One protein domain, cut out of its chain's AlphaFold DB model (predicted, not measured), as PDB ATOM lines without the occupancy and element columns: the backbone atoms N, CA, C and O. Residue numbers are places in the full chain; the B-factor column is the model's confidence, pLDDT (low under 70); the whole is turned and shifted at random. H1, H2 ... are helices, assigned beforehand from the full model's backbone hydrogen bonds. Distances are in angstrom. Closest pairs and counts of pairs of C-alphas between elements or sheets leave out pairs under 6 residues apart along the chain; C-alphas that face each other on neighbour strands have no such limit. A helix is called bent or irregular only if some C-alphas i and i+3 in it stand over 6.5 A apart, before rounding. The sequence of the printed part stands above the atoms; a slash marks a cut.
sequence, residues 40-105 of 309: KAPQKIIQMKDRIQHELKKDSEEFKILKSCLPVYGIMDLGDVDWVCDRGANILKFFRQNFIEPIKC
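This is residues 40 to 105 of the 309 residues of the protein "Hypothetical protein" of Rotaria magnacalcarata (UniProt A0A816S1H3). A helical arm, residues 40 to 54 with most of H1, sticks out from a small body made of two shorter helices, H2 and H3, and the loops around them. In the body H2 and H3 stand near each other at a steep angle, and the long stretch of residues 74 to 88 leads from the end of H2 round to the start of H3; the last residues fold back beside it, with 103 to 104 paired with 84 to 85. The printed part has 66 residues, with three named helices in the order H1, H2, H3 and no named strand; the class is all helix. The whole is loose, with a radius of gyration of the C-alphas of 14.8 A, and elongated, spanning 45 by 25 by 20 A, and the arm makes the length.

H1 is residues 43 to 57, from C-alpha 43 at (30.242, 8.174, -58.175), and measures 20.8 A from first to last C-alpha. H2 is residues 61 to 73, 20.0 A long, and begins at C-alpha 61, (13.686, 33.253, -49.996). H2 is neither bent nor irregular, but only just: C-alphas 68 and 71 are 6.5 A apart. H3 is residues 89 to 97, 12.1 A long, and ends at C-alpha 97, (19.717, 22.684, -41.515).

H1 and H2 are apart, though a tight link of 3 residues joins them. H1 and H3 are close but not clearly touching; their closest C-alphas, those of Leu 56 and Gln 97, are 7.0 A apart. They run opposite ways at a steep tilt of 69 degrees, only just short of about perpendicular. H2 and H3 are also close but not clearly touching, with the C-alphas of Phe 63 and Phe 94 closest at 7.4 A. They run the same way at a steep tilt of 58 degrees. In H1 and H3 every O i to N i+4 pair is within hydrogen-bond range; in H2 it is 6 of 9. Outside the helices, residues 84 to 85 pair with residues 103 to 104, parallel.

The C-alphas of Lys 40 and Cys 105 are the two farthest apart, at 45.8 A. Residues 40 to 54, of which 43 to 54 belong to H1, stand free; the body without them has 51 residues, spans 27 by 24 by 16 A and has a radius of gyration of 10.8 A. The link from H2 to H3 is long, with 15 residues. The printed part has no cut. Its mean pLDDT is 79.5, and the model's confidence is under 70 at residues 40 to 41, 44 to 46, 48 to 60 and 62; H1 has a mean pLDDT of 63.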
ATOM      1  N   LYS A  40      38.135   9.740 -55.637       57.03
ATOM      2  CA  LYS A  40      38.104   8.278 -55.769       57.03
ATOM      3  C   LYS A  40      36.893   7.615 -55.109       57.03
ATOM      4  O   LYS A  40      36.743   6.396 -55.217       57.03
ATOM      5  N   ALA A  41      36.045   8.364 -54.407       67.00
ATOM      6  CA  ALA A  41      34.808   7.828 -53.860       67.00
ATOM      7  C   ALA A  41      33.889   7.332 -54.999       67.00
ATOM      8  O   ALA A  41      33.848   7.935 -56.073       67.00
ATOM      9  N   PRO A  42      33.121   6.242 -54.800       81.12
ATOM     10  CA  PRO A  42      32.146   5.787 -55.785       81.12
ATOM     11  C   PRO A  42      31.254   6.943 -56.258       81.12
ATOM     12  O   PRO A  42      30.727   7.679 -55.428       81.12
ATOM     13  N   GLN A  43      31.023   7.075 -57.570       74.00
ATOM     14  CA  GLN A  43      30.242   8.174 -58.175       74.00
ATOM     15  C   GLN A  43      28.893   8.448 -57.483       74.00
ATOM     16  O   GLN A  43      28.451   9.591 -57.432       74.00
ATOM     17  N   LYS A  44      28.254   7.424 -56.903       65.50
ATOM     18  CA  LYS A  44      27.015   7.571 -56.121       65.50
ATOM     19  C   LYS A  44      27.190   8.416 -54.849       65.50
ATOM     20  O   LYS A  44      26.269   9.137 -54.484       65.50
ATOM     21  N   ILE A  45      28.348   8.346 -54.195       68.19
ATOM     22  CA  ILE A  45      28.677   9.124 -52.990       68.19
ATOM     23  C   ILE A  45      28.944  10.586 -53.361       68.19
ATOM     24  O   ILE A  45      28.439  11.475 -52.684       68.19
ATOM     25  N   ILE A  46      29.644  10.834 -54.473       69.38
ATOM     26  CA  ILE A  46      29.867  12.187 -55.008       69.38
ATOM     27  C   ILE A  46      28.526  12.825 -55.404       69.38
ATOM     28  O   ILE A  46      28.204  13.918 -54.958       69.38
ATOM     29  N   GLN A  47      27.664  12.091 -56.119       73.06
ATOM     30  CA  GLN A  47      26.321  12.565 -56.475       73.06
ATOM     31  C   GLN A  47      25.418  12.807 -55.253       73.06
ATOM     32  O   GLN A  47      24.602  13.729 -55.269       73.06
ATOM     33  N   MET A  48      25.538  12.003 -54.188       65.62
ATOM     34  CA  MET A  48      24.843  12.267 -52.922       65.62
ATOM     35  C   MET A  48      25.402  13.505 -52.221       65.62
ATOM     36  O   MET A  48      24.607  14.315 -51.759       65.62
ATOM     37  N   LYS A  49      26.728  13.694 -52.186       69.19
ATOM     38  CA  LYS A  49      27.377  14.896 -51.642       69.19
ATOM     39  C   LYS A  49      26.903  16.149 -52.377       69.19
ATOM     40  O   LYS A  49      26.458  17.084 -51.720       69.19
ATOM     41  N   ASP A  50      26.906  16.139 -53.706       67.31
ATOM     42  CA  ASP A  50      26.476  17.275 -54.526       67.31
ATOM     43  C   ASP A  50      24.984  17.570 -54.357       67.31
ATOM     44  O   ASP A  50      24.592  18.730 -54.240       67.31
ATOM     45  N   ARG A  51      24.134  16.535 -54.270       63.69
ATOM     46  CA  ARG A  51      22.704  16.710 -53.965       63.69
ATOM     47  C   ARG A  51      22.484  17.268 -52.566       63.69
ATOM     48  O   ARG A  51      21.677  18.175 -52.418       63.69
ATOM     49  N   ILE A  52      23.203  16.773 -51.562       57.81
ATOM     50  CA  ILE A  52      23.124  17.274 -50.186       57.81
ATOM     51  C   ILE A  52      23.600  18.730 -50.138       57.81
ATOM     52  O   ILE A  52      22.888  19.575 -49.616       57.81
ATOM     53  N   GLN A  53      24.735  19.067 -50.756       56.78
ATOM     54  CA  GLN A  53      25.240  20.441 -50.816       56.78
ATOM     55  C   GLN A  53      24.318  21.382 -51.609       56.78
ATOM     56  O   GLN A  53      24.152  22.537 -51.225       56.78
ATOM     57  N   HIS A  54      23.696  20.914 -52.691       61.56
ATOM     58  CA  HIS A  54      22.732  21.689 -53.475       61.56
ATOM     59  C   HIS A  54      21.411  21.912 -52.714       61.56
ATOM     60  O   HIS A  54      20.880  23.021 -52.712       61.56
ATOM     61  N   GLU A  55      20.895  20.889 -52.029       53.81
ATOM     62  CA  GLU A  55      19.685  20.977 -51.197       53.81
ATOM     63  C   GLU A  55      19.905  21.783 -49.907       53.81
ATOM     64  O   GLU A  55      18.980  22.440 -49.432       53.81
ATOM     65  N   LEU A  56      21.127  21.784 -49.362       50.50
ATOM     66  CA  LEU A  56      21.538  22.643 -48.243       50.50
ATOM     67  C   LEU A  56      21.736  24.109 -48.660       50.50
ATOM     68  O   LEU A  56      21.644  24.991 -47.817       50.50
ATOM     69  N   LYS A  57      21.998  24.388 -49.946       54.31
ATOM     70  CA  LYS A  57      22.181  25.754 -50.477       54.31
ATOM     71  C   LYS A  57      20.884  26.448 -50.891       54.31
ATOM     72  O   LYS A  57      20.896  27.657 -51.120       54.31
ATOM     73  N   LYS A  58      19.770  25.723 -51.003       59.12
ATOM     74  CA  LYS A  58      18.451  26.329 -51.219       59.12
ATOM     75  C   LYS A  58      17.844  26.738 -49.881       59.12
ATOM     76  O   LYS A  58      16.870  26.142 -49.429       59.12
ATOM     77  N   ASP A  59      18.398  27.788 -49.282       61.88
ATOM     78  CA  ASP A  59      17.605  28.596 -48.358       61.88
ATOM     79  C   ASP A  59      16.401  29.111 -49.159       61.88
ATOM     80  O   ASP A  59      16.571  29.694 -50.238       61.88
ATOM     81  N   SER A  60      15.185  28.851 -48.674       67.00
ATOM     82  CA  SER A  60      14.007  29.492 -49.254       67.00
ATOM     83  C   SER A  60      14.154  31.014 -49.110       67.00
ATOM     84  O   SER A  60      14.858  31.495 -48.215       67.00
ATOM     85  N   GLU A  61      13.555  31.788 -50.014       70.19
ATOM     86  CA  GLU A  61      13.686  33.253 -49.996       70.19
ATOM     87  C   GLU A  61      13.255  33.844 -48.643       70.19
ATOM     88  O   GLU A  61      13.874  34.777 -48.136       70.19
ATOM     89  N   GLU A  62      12.274  33.222 -47.990       68.00
ATOM     90  CA  GLU A  62      11.791  33.575 -46.656       68.00
ATOM     91  C   GLU A  62      12.874  33.441 -45.570       68.00
ATOM     92  O   GLU A  62      12.917  34.233 -44.627       68.00
ATOM     93  N   PHE A  63      13.800  32.489 -45.705       76.75
ATOM     94  CA  PHE A  63      14.876  32.271 -44.732       76.75
ATOM     95  C   PHE A  63      16.092  33.167 -44.956       76.75
ATOM     96  O   PHE A  63      16.785  33.523 -43.999       76.75
ATOM     97  N   LYS A  64      16.314  33.605 -46.201       79.06
ATOM     98  CA  LYS A  64      17.293  34.661 -46.498       79.06
ATOM     99  C   LYS A  64      16.898  35.971 -45.826       79.06
ATOM    100  O   LYS A  64      17.768  36.665 -45.302       79.06
ATOM    101  N   ILE A  65      15.596  36.266 -45.780       80.31
ATOM    102  CA  ILE A  65      15.064  37.434 -45.067       80.31
ATOM    103  C   ILE A  65      15.445  37.350 -43.587       80.31
ATOM    104  O   ILE A  65      16.084  38.272 -43.085       80.31
ATOM    105  N   LEU A  66      15.166  36.224 -42.918       80.00
ATOM    106  CA  LEU A  66      15.478  36.039 -41.496       80.00
ATOM    107  C   LEU A  66      16.968  36.284 -41.190       80.00
ATOM    108  O   LEU A  66      17.300  37.097 -40.330       80.00
ATOM    109  N   LYS A  67      17.869  35.659 -41.963       81.75
ATOM    110  CA  LYS A  67      19.329  35.830 -41.825       81.75
ATOM    111  C   LYS A  67      19.792  37.265 -42.094       81.75
ATOM    112  O   LYS A  67      20.771  37.704 -41.504       81.75
ATOM    113  N   SER A  68      19.108  37.997 -42.972       85.38
ATOM    114  CA  SER A  68      19.448  39.391 -43.280       85.38
ATOM    115  C   SER A  68      18.917  40.399 -42.255       85.38
ATOM    116  O   SER A  68      19.520  41.455 -42.075       85.38
ATOM    117  N   CYS A  69      17.814  40.087 -41.566       88.38
ATOM    118  CA  CYS A  69      17.177  40.999 -40.616       88.38
ATOM    119  C   CYS A  69      17.807  40.949 -39.219       88.38
ATOM    120  O   CYS A  69      17.914  41.981 -38.563       88.38
ATOM    121  N   LEU A  70      18.226  39.772 -38.755       88.19
ATOM    122  CA  LEU A  70      18.735  39.572 -37.392       88.19
ATOM    123  C   LEU A  70      20.020  40.354 -37.055       88.19
ATOM    124  O   LEU A  70      20.083  40.906 -35.951       88.19
ATOM    125  N   PRO A  71      20.987  40.533 -37.981       91.31
ATOM    126  CA  PRO A  71      22.173  41.345 -37.714       91.31
ATOM    127  C   PRO A  71      21.859  42.803 -37.357       91.31
ATOM    128  O   PRO A  71      22.602  43.418 -36.596       91.31
ATOM    129  N   VAL A  72      20.737  43.353 -37.843       92.88
ATOM    130  CA  VAL A  72      20.285  44.718 -37.499       92.88
ATOM    131  C   VAL A  72      19.985  44.850 -35.999       92.88
ATOM    132  O   VAL A  72      20.112  45.935 -35.439       92.88
ATOM    133  N   TYR A  73      19.648  43.740 -35.338       91.31
ATOM    134  CA  TYR A  73      19.371  43.659 -33.903       91.31
ATOM    135  C   TYR A  73      20.552  43.101 -33.092       91.31
ATOM    136  O   TYR A  73      20.399  42.803 -31.911       91.31
ATOM    137  N   GLY A  74      21.732  42.950 -33.707       93.06
ATOM    138  CA  GLY A  74      22.930  42.416 -33.051       93.06
ATOM    139  C   GLY A  74      22.946  40.894 -32.882       93.06
ATOM    140  O   GLY A  74      23.832  40.375 -32.209       93.06
ATOM    141  N   ILE A  75      22.003  40.176 -33.497       90.38
ATOM    142  CA  ILE A  75      21.952  38.711 -33.478       90.38
ATOM    143  C   ILE A  75      22.732  38.202 -34.692       90.38
ATOM    144  O   ILE A  75      22.273  38.307 -35.831       90.38
ATOM    145  N   MET A  76      23.936  37.694 -34.437       89.62
ATOM    146  CA  MET A  76      24.864  37.225 -35.476       89.62
ATOM    147  C   MET A  76      24.831  35.704 -35.635       89.62
ATOM    148  O   MET A  76      25.026  35.207 -36.744       89.62
ATOM    149  N   ASP A  77      24.562  34.985 -34.544       88.50
ATOM    150  CA  ASP A  77      24.360  33.542 -34.533       88.50
ATOM    151  C   ASP A  77      22.897  33.231 -34.195       88.50
ATOM    152  O   ASP A  77      22.314  33.766 -33.253       88.50
ATOM    153  N   LEU A  78      22.286  32.353 -34.987       87.81
ATOM    154  CA  LEU A  78      20.930  31.876 -34.740       87.81
ATOM    155  C   LEU A  78      20.859  30.980 -33.494       87.81
ATOM    156  O   LEU A  78      19.777  30.841 -32.925       87.81
ATOM    157  N   GLY A  79      21.981  30.377 -33.086       88.75
ATOM    158  CA  GLY A  79      22.094  29.567 -31.871       88.75
ATOM    159  C   GLY A  79      22.035  30.374 -30.570       88.75
ATOM    160  O   GLY A  79      21.804  29.788 -29.516       88.75
ATOM    161  N   ASP A  80      22.178  31.700 -30.639       89.19
ATOM    162  CA  ASP A  80      22.079  32.595 -29.476       89.19
ATOM    163  C   ASP A  80      20.623  32.894 -29.073       89.19
ATOM    164  O   ASP A  80      20.372  33.638 -28.122       89.19
ATOM    165  N   VAL A  81      19.647  32.347 -29.805       91.31
ATOM    166  CA  VAL A  81      18.221  32.629 -29.630       91.31
ATOM    167  C   VAL A  81      17.452  31.333 -29.405       91.31
ATOM    168  O   VAL A  81      17.568  30.381 -30.175       91.31
ATOM    169  N   ASP A  82      16.593  31.328 -28.386       92.81
ATOM    170  CA  ASP A  82      15.587  30.286 -28.208       92.81
ATOM    171  C   ASP A  82      14.420  30.527 -29.174       92.81
ATOM    172  O   ASP A  82      13.639  31.472 -29.036       92.81
ATOM    173  N   TRP A  83      14.294  29.658 -30.172       93.38
ATOM    174  CA  TRP A  83      13.248  29.756 -31.184       93.38
ATOM    175  C   TRP A  83      11.998  29.017 -30.739       93.38
ATOM    176  O   TRP A  83      12.066  27.838 -30.415       93.38
ATOM    177  N   VAL A  84      10.838  29.672 -30.791       92.44
ATOM    178  CA  VAL A  84       9.536  29.017 -30.617       92.44
ATOM    179  C   VAL A  84       8.815  29.011 -31.960       92.44
ATOM    180  O   VAL A  84       8.533  30.077 -32.506       92.44
ATOM    181  N   CYS A  85       8.492  27.838 -32.509       90.56
ATOM    182  CA  CYS A  85       7.789  27.751 -33.793       90.56
ATOM    183  C   CYS A  85       6.709  26.667 -33.823       90.56
ATOM    184  O   CYS A  85       6.646  25.773 -32.974       90.56
ATOM    185  N   ASP A  86       5.813  26.767 -34.804       88.75
ATOM    186  CA  ASP A  86       4.857  25.705 -35.106       88.75
ATOM    187  C   ASP A  86       5.532  24.514 -35.815       88.75
ATOM    188  O   ASP A  86       6.756  24.449 -35.948       88.75
ATOM    189  N   ARG A  87       4.725  23.538 -36.251       82.62
ATOM    190  CA  ARG A  87       5.207  22.348 -36.969       82.62
ATOM    191  C   ARG A  87       5.336  22.559 -38.483       82.62
ATOM    192  O   ARG A  87       5.311  21.591 -39.238       82.62
ATOM    193  N   GLY A  88       5.454  23.797 -38.963       84.88
ATOM    194  CA  GLY A  88       5.615  24.059 -40.388       84.88
ATOM    195  C   GLY A  88       6.841  23.331 -40.954       84.88
ATOM    196  O   GLY A  88       7.973  23.574 -40.540       84.88
ATOM    197  N   ALA A  89       6.637  22.450 -41.937       82.88
ATOM    198  CA  ALA A  89       7.713  21.613 -42.478       82.88
ATOM    199  C   ALA A  89       8.917  22.435 -42.976       82.88
ATOM    200  O   ALA A  89      10.068  22.051 -42.765       82.88
ATOM    201  N   ASN A  90       8.656  23.598 -43.581       84.94
ATOM    202  CA  ASN A  90       9.697  24.496 -44.081       84.94
ATOM    203  C   ASN A  90      10.516  25.129 -42.946       84.94
ATOM    204  O   ASN A  90      11.742  25.125 -43.023       84.94
ATOM    205  N   ILE A  91       9.867  25.631 -41.886       85.00
ATOM    206  CA  ILE A  91      10.559  26.278 -40.756       85.00
ATOM    207  C   ILE A  91      11.361  25.253 -39.942       85.00
ATOM    208  O   ILE A  91      12.516  25.497 -39.604       85.00
ATOM    209  N   LEU A  92      10.813  24.052 -39.734       86.81
ATOM    210  CA  LEU A  92      11.534  22.958 -39.078       86.81
ATOM    211  C   LEU A  92      12.709  22.452 -39.921       86.81
ATOM    212  O   LEU A  92      13.759  22.107 -39.381       86.81
ATOM    213  N   LYS A  93      12.565  22.389 -41.252       85.12
ATOM    214  CA  LYS A  93      13.684  22.062 -42.150       85.12
ATOM    215  C   LYS A  93      14.795  23.104 -42.020       85.12
ATOM    216  O   LYS A  93      15.948  22.708 -41.883       85.12
ATOM    217  N   PHE A  94      14.452  24.391 -42.004       86.25
ATOM    218  CA  PHE A  94      15.417  25.473 -41.820       86.25
ATOM    219  C   PHE A  94      16.181  25.349 -40.499       86.25
ATOM    220  O   PHE A  94      17.410  25.329 -40.514       86.25
ATOM    221  N   PHE A  95      15.490  25.197 -39.366       88.75
ATOM    222  CA  PHE A  95      16.170  25.067 -38.076       88.75
ATOM    223  C   PHE A  95      17.083  23.836 -38.026       88.75
ATOM    224  O   PHE A  95      18.253  23.967 -37.671       88.75
ATOM    225  N   ARG A  96      16.621  22.681 -38.530       86.38
ATOM    226  CA  ARG A  96      17.455  21.469 -38.640       86.38
ATOM    227  C   ARG A  96      18.700  21.674 -39.504       86.38
ATOM    228  O   ARG A  96      19.775  21.213 -39.135       86.38
ATOM    229  N   GLN A  97      18.580  22.372 -40.636       85.44
ATOM    230  CA  GLN A  97      19.717  22.684 -41.515       85.44
ATOM    231  C   GLN A  97      20.750  23.606 -40.851       85.44
ATOM    232  O   GLN A  97      21.919  23.567 -41.228       85.44
ATOM    233  N   ASN A  98      20.333  24.402 -39.865       84.62
ATOM    234  CA  ASN A  98      21.200  25.296 -39.098       84.62
ATOM    235  C   ASN A  98      21.519  24.742 -37.694       84.62
ATOM    236  O   ASN A  98      22.021  25.483 -36.860       84.62
ATOM    237  N   PHE A  99      21.267  23.449 -37.437       86.88
ATOM    238  CA  PHE A  99      21.539  22.770 -36.158       86.88
ATOM    239  C   PHE A  99      20.854  23.401 -34.934       86.88
ATOM    240  O   PHE A  99      21.367  23.332 -33.819       86.88
ATOM    241  N   ILE A 100      19.680  23.992 -35.141       90.12
ATOM    242  CA  ILE A 100      18.851  24.595 -34.096       90.12
ATOM    243  C   ILE A 100      17.704  23.641 -33.785       90.12
ATOM    244  O   ILE A 100      17.017  23.180 -34.698       90.12
ATOM    245  N   GLU A 101      17.473  23.393 -32.499       90.50
ATOM    246  CA  GLU A 101      16.301  22.665 -32.018       90.50
ATOM    247  C   GLU A 101      15.280  23.676 -31.476       90.50
ATOM    248  O   GLU A 101      15.474  24.213 -30.383       90.50
ATOM    249  N   PRO A 102      14.215  24.000 -32.231       92.31
ATOM    250  CA  PRO A 102      13.233  24.972 -31.783       92.31
ATOM    251  C   PRO A 102      12.320  24.379 -30.704       92.31
ATOM    252  O   PRO A 102      11.884  23.227 -30.761       92.31
ATOM    253  N   ILE A 103      11.930  25.217 -29.751       91.69
ATOM    254  CA  ILE A 103      10.857  24.937 -28.807       91.69
ATOM    255  C   ILE A 103       9.537  24.844 -29.584       91.69
ATOM    256  O   ILE A 103       9.121  25.751 -30.309       91.69
ATOM    257  N   LYS A 104       8.830  23.731 -29.401       88.81
ATOM    258  CA  LYS A 104       7.539  23.491 -30.053       88.81
ATOM    259  C   LYS A 104       6.475  24.441 -29.492       88.81
ATOM    260  O   LYS A 104       6.236  24.475 -28.286       88.81
ATOM    261  N   CYS A 105       5.764  25.147 -30.366       89.69
ATOM    262  CA  CYS A 105       4.681  26.047 -29.977       89.69
ATOM    263  C   CYS A 105       3.526  25.285 -29.307       89.69
ATOM    264  O   CYS A 105       2.777  24.544 -29.956       89.69
TER     265      CYS A 105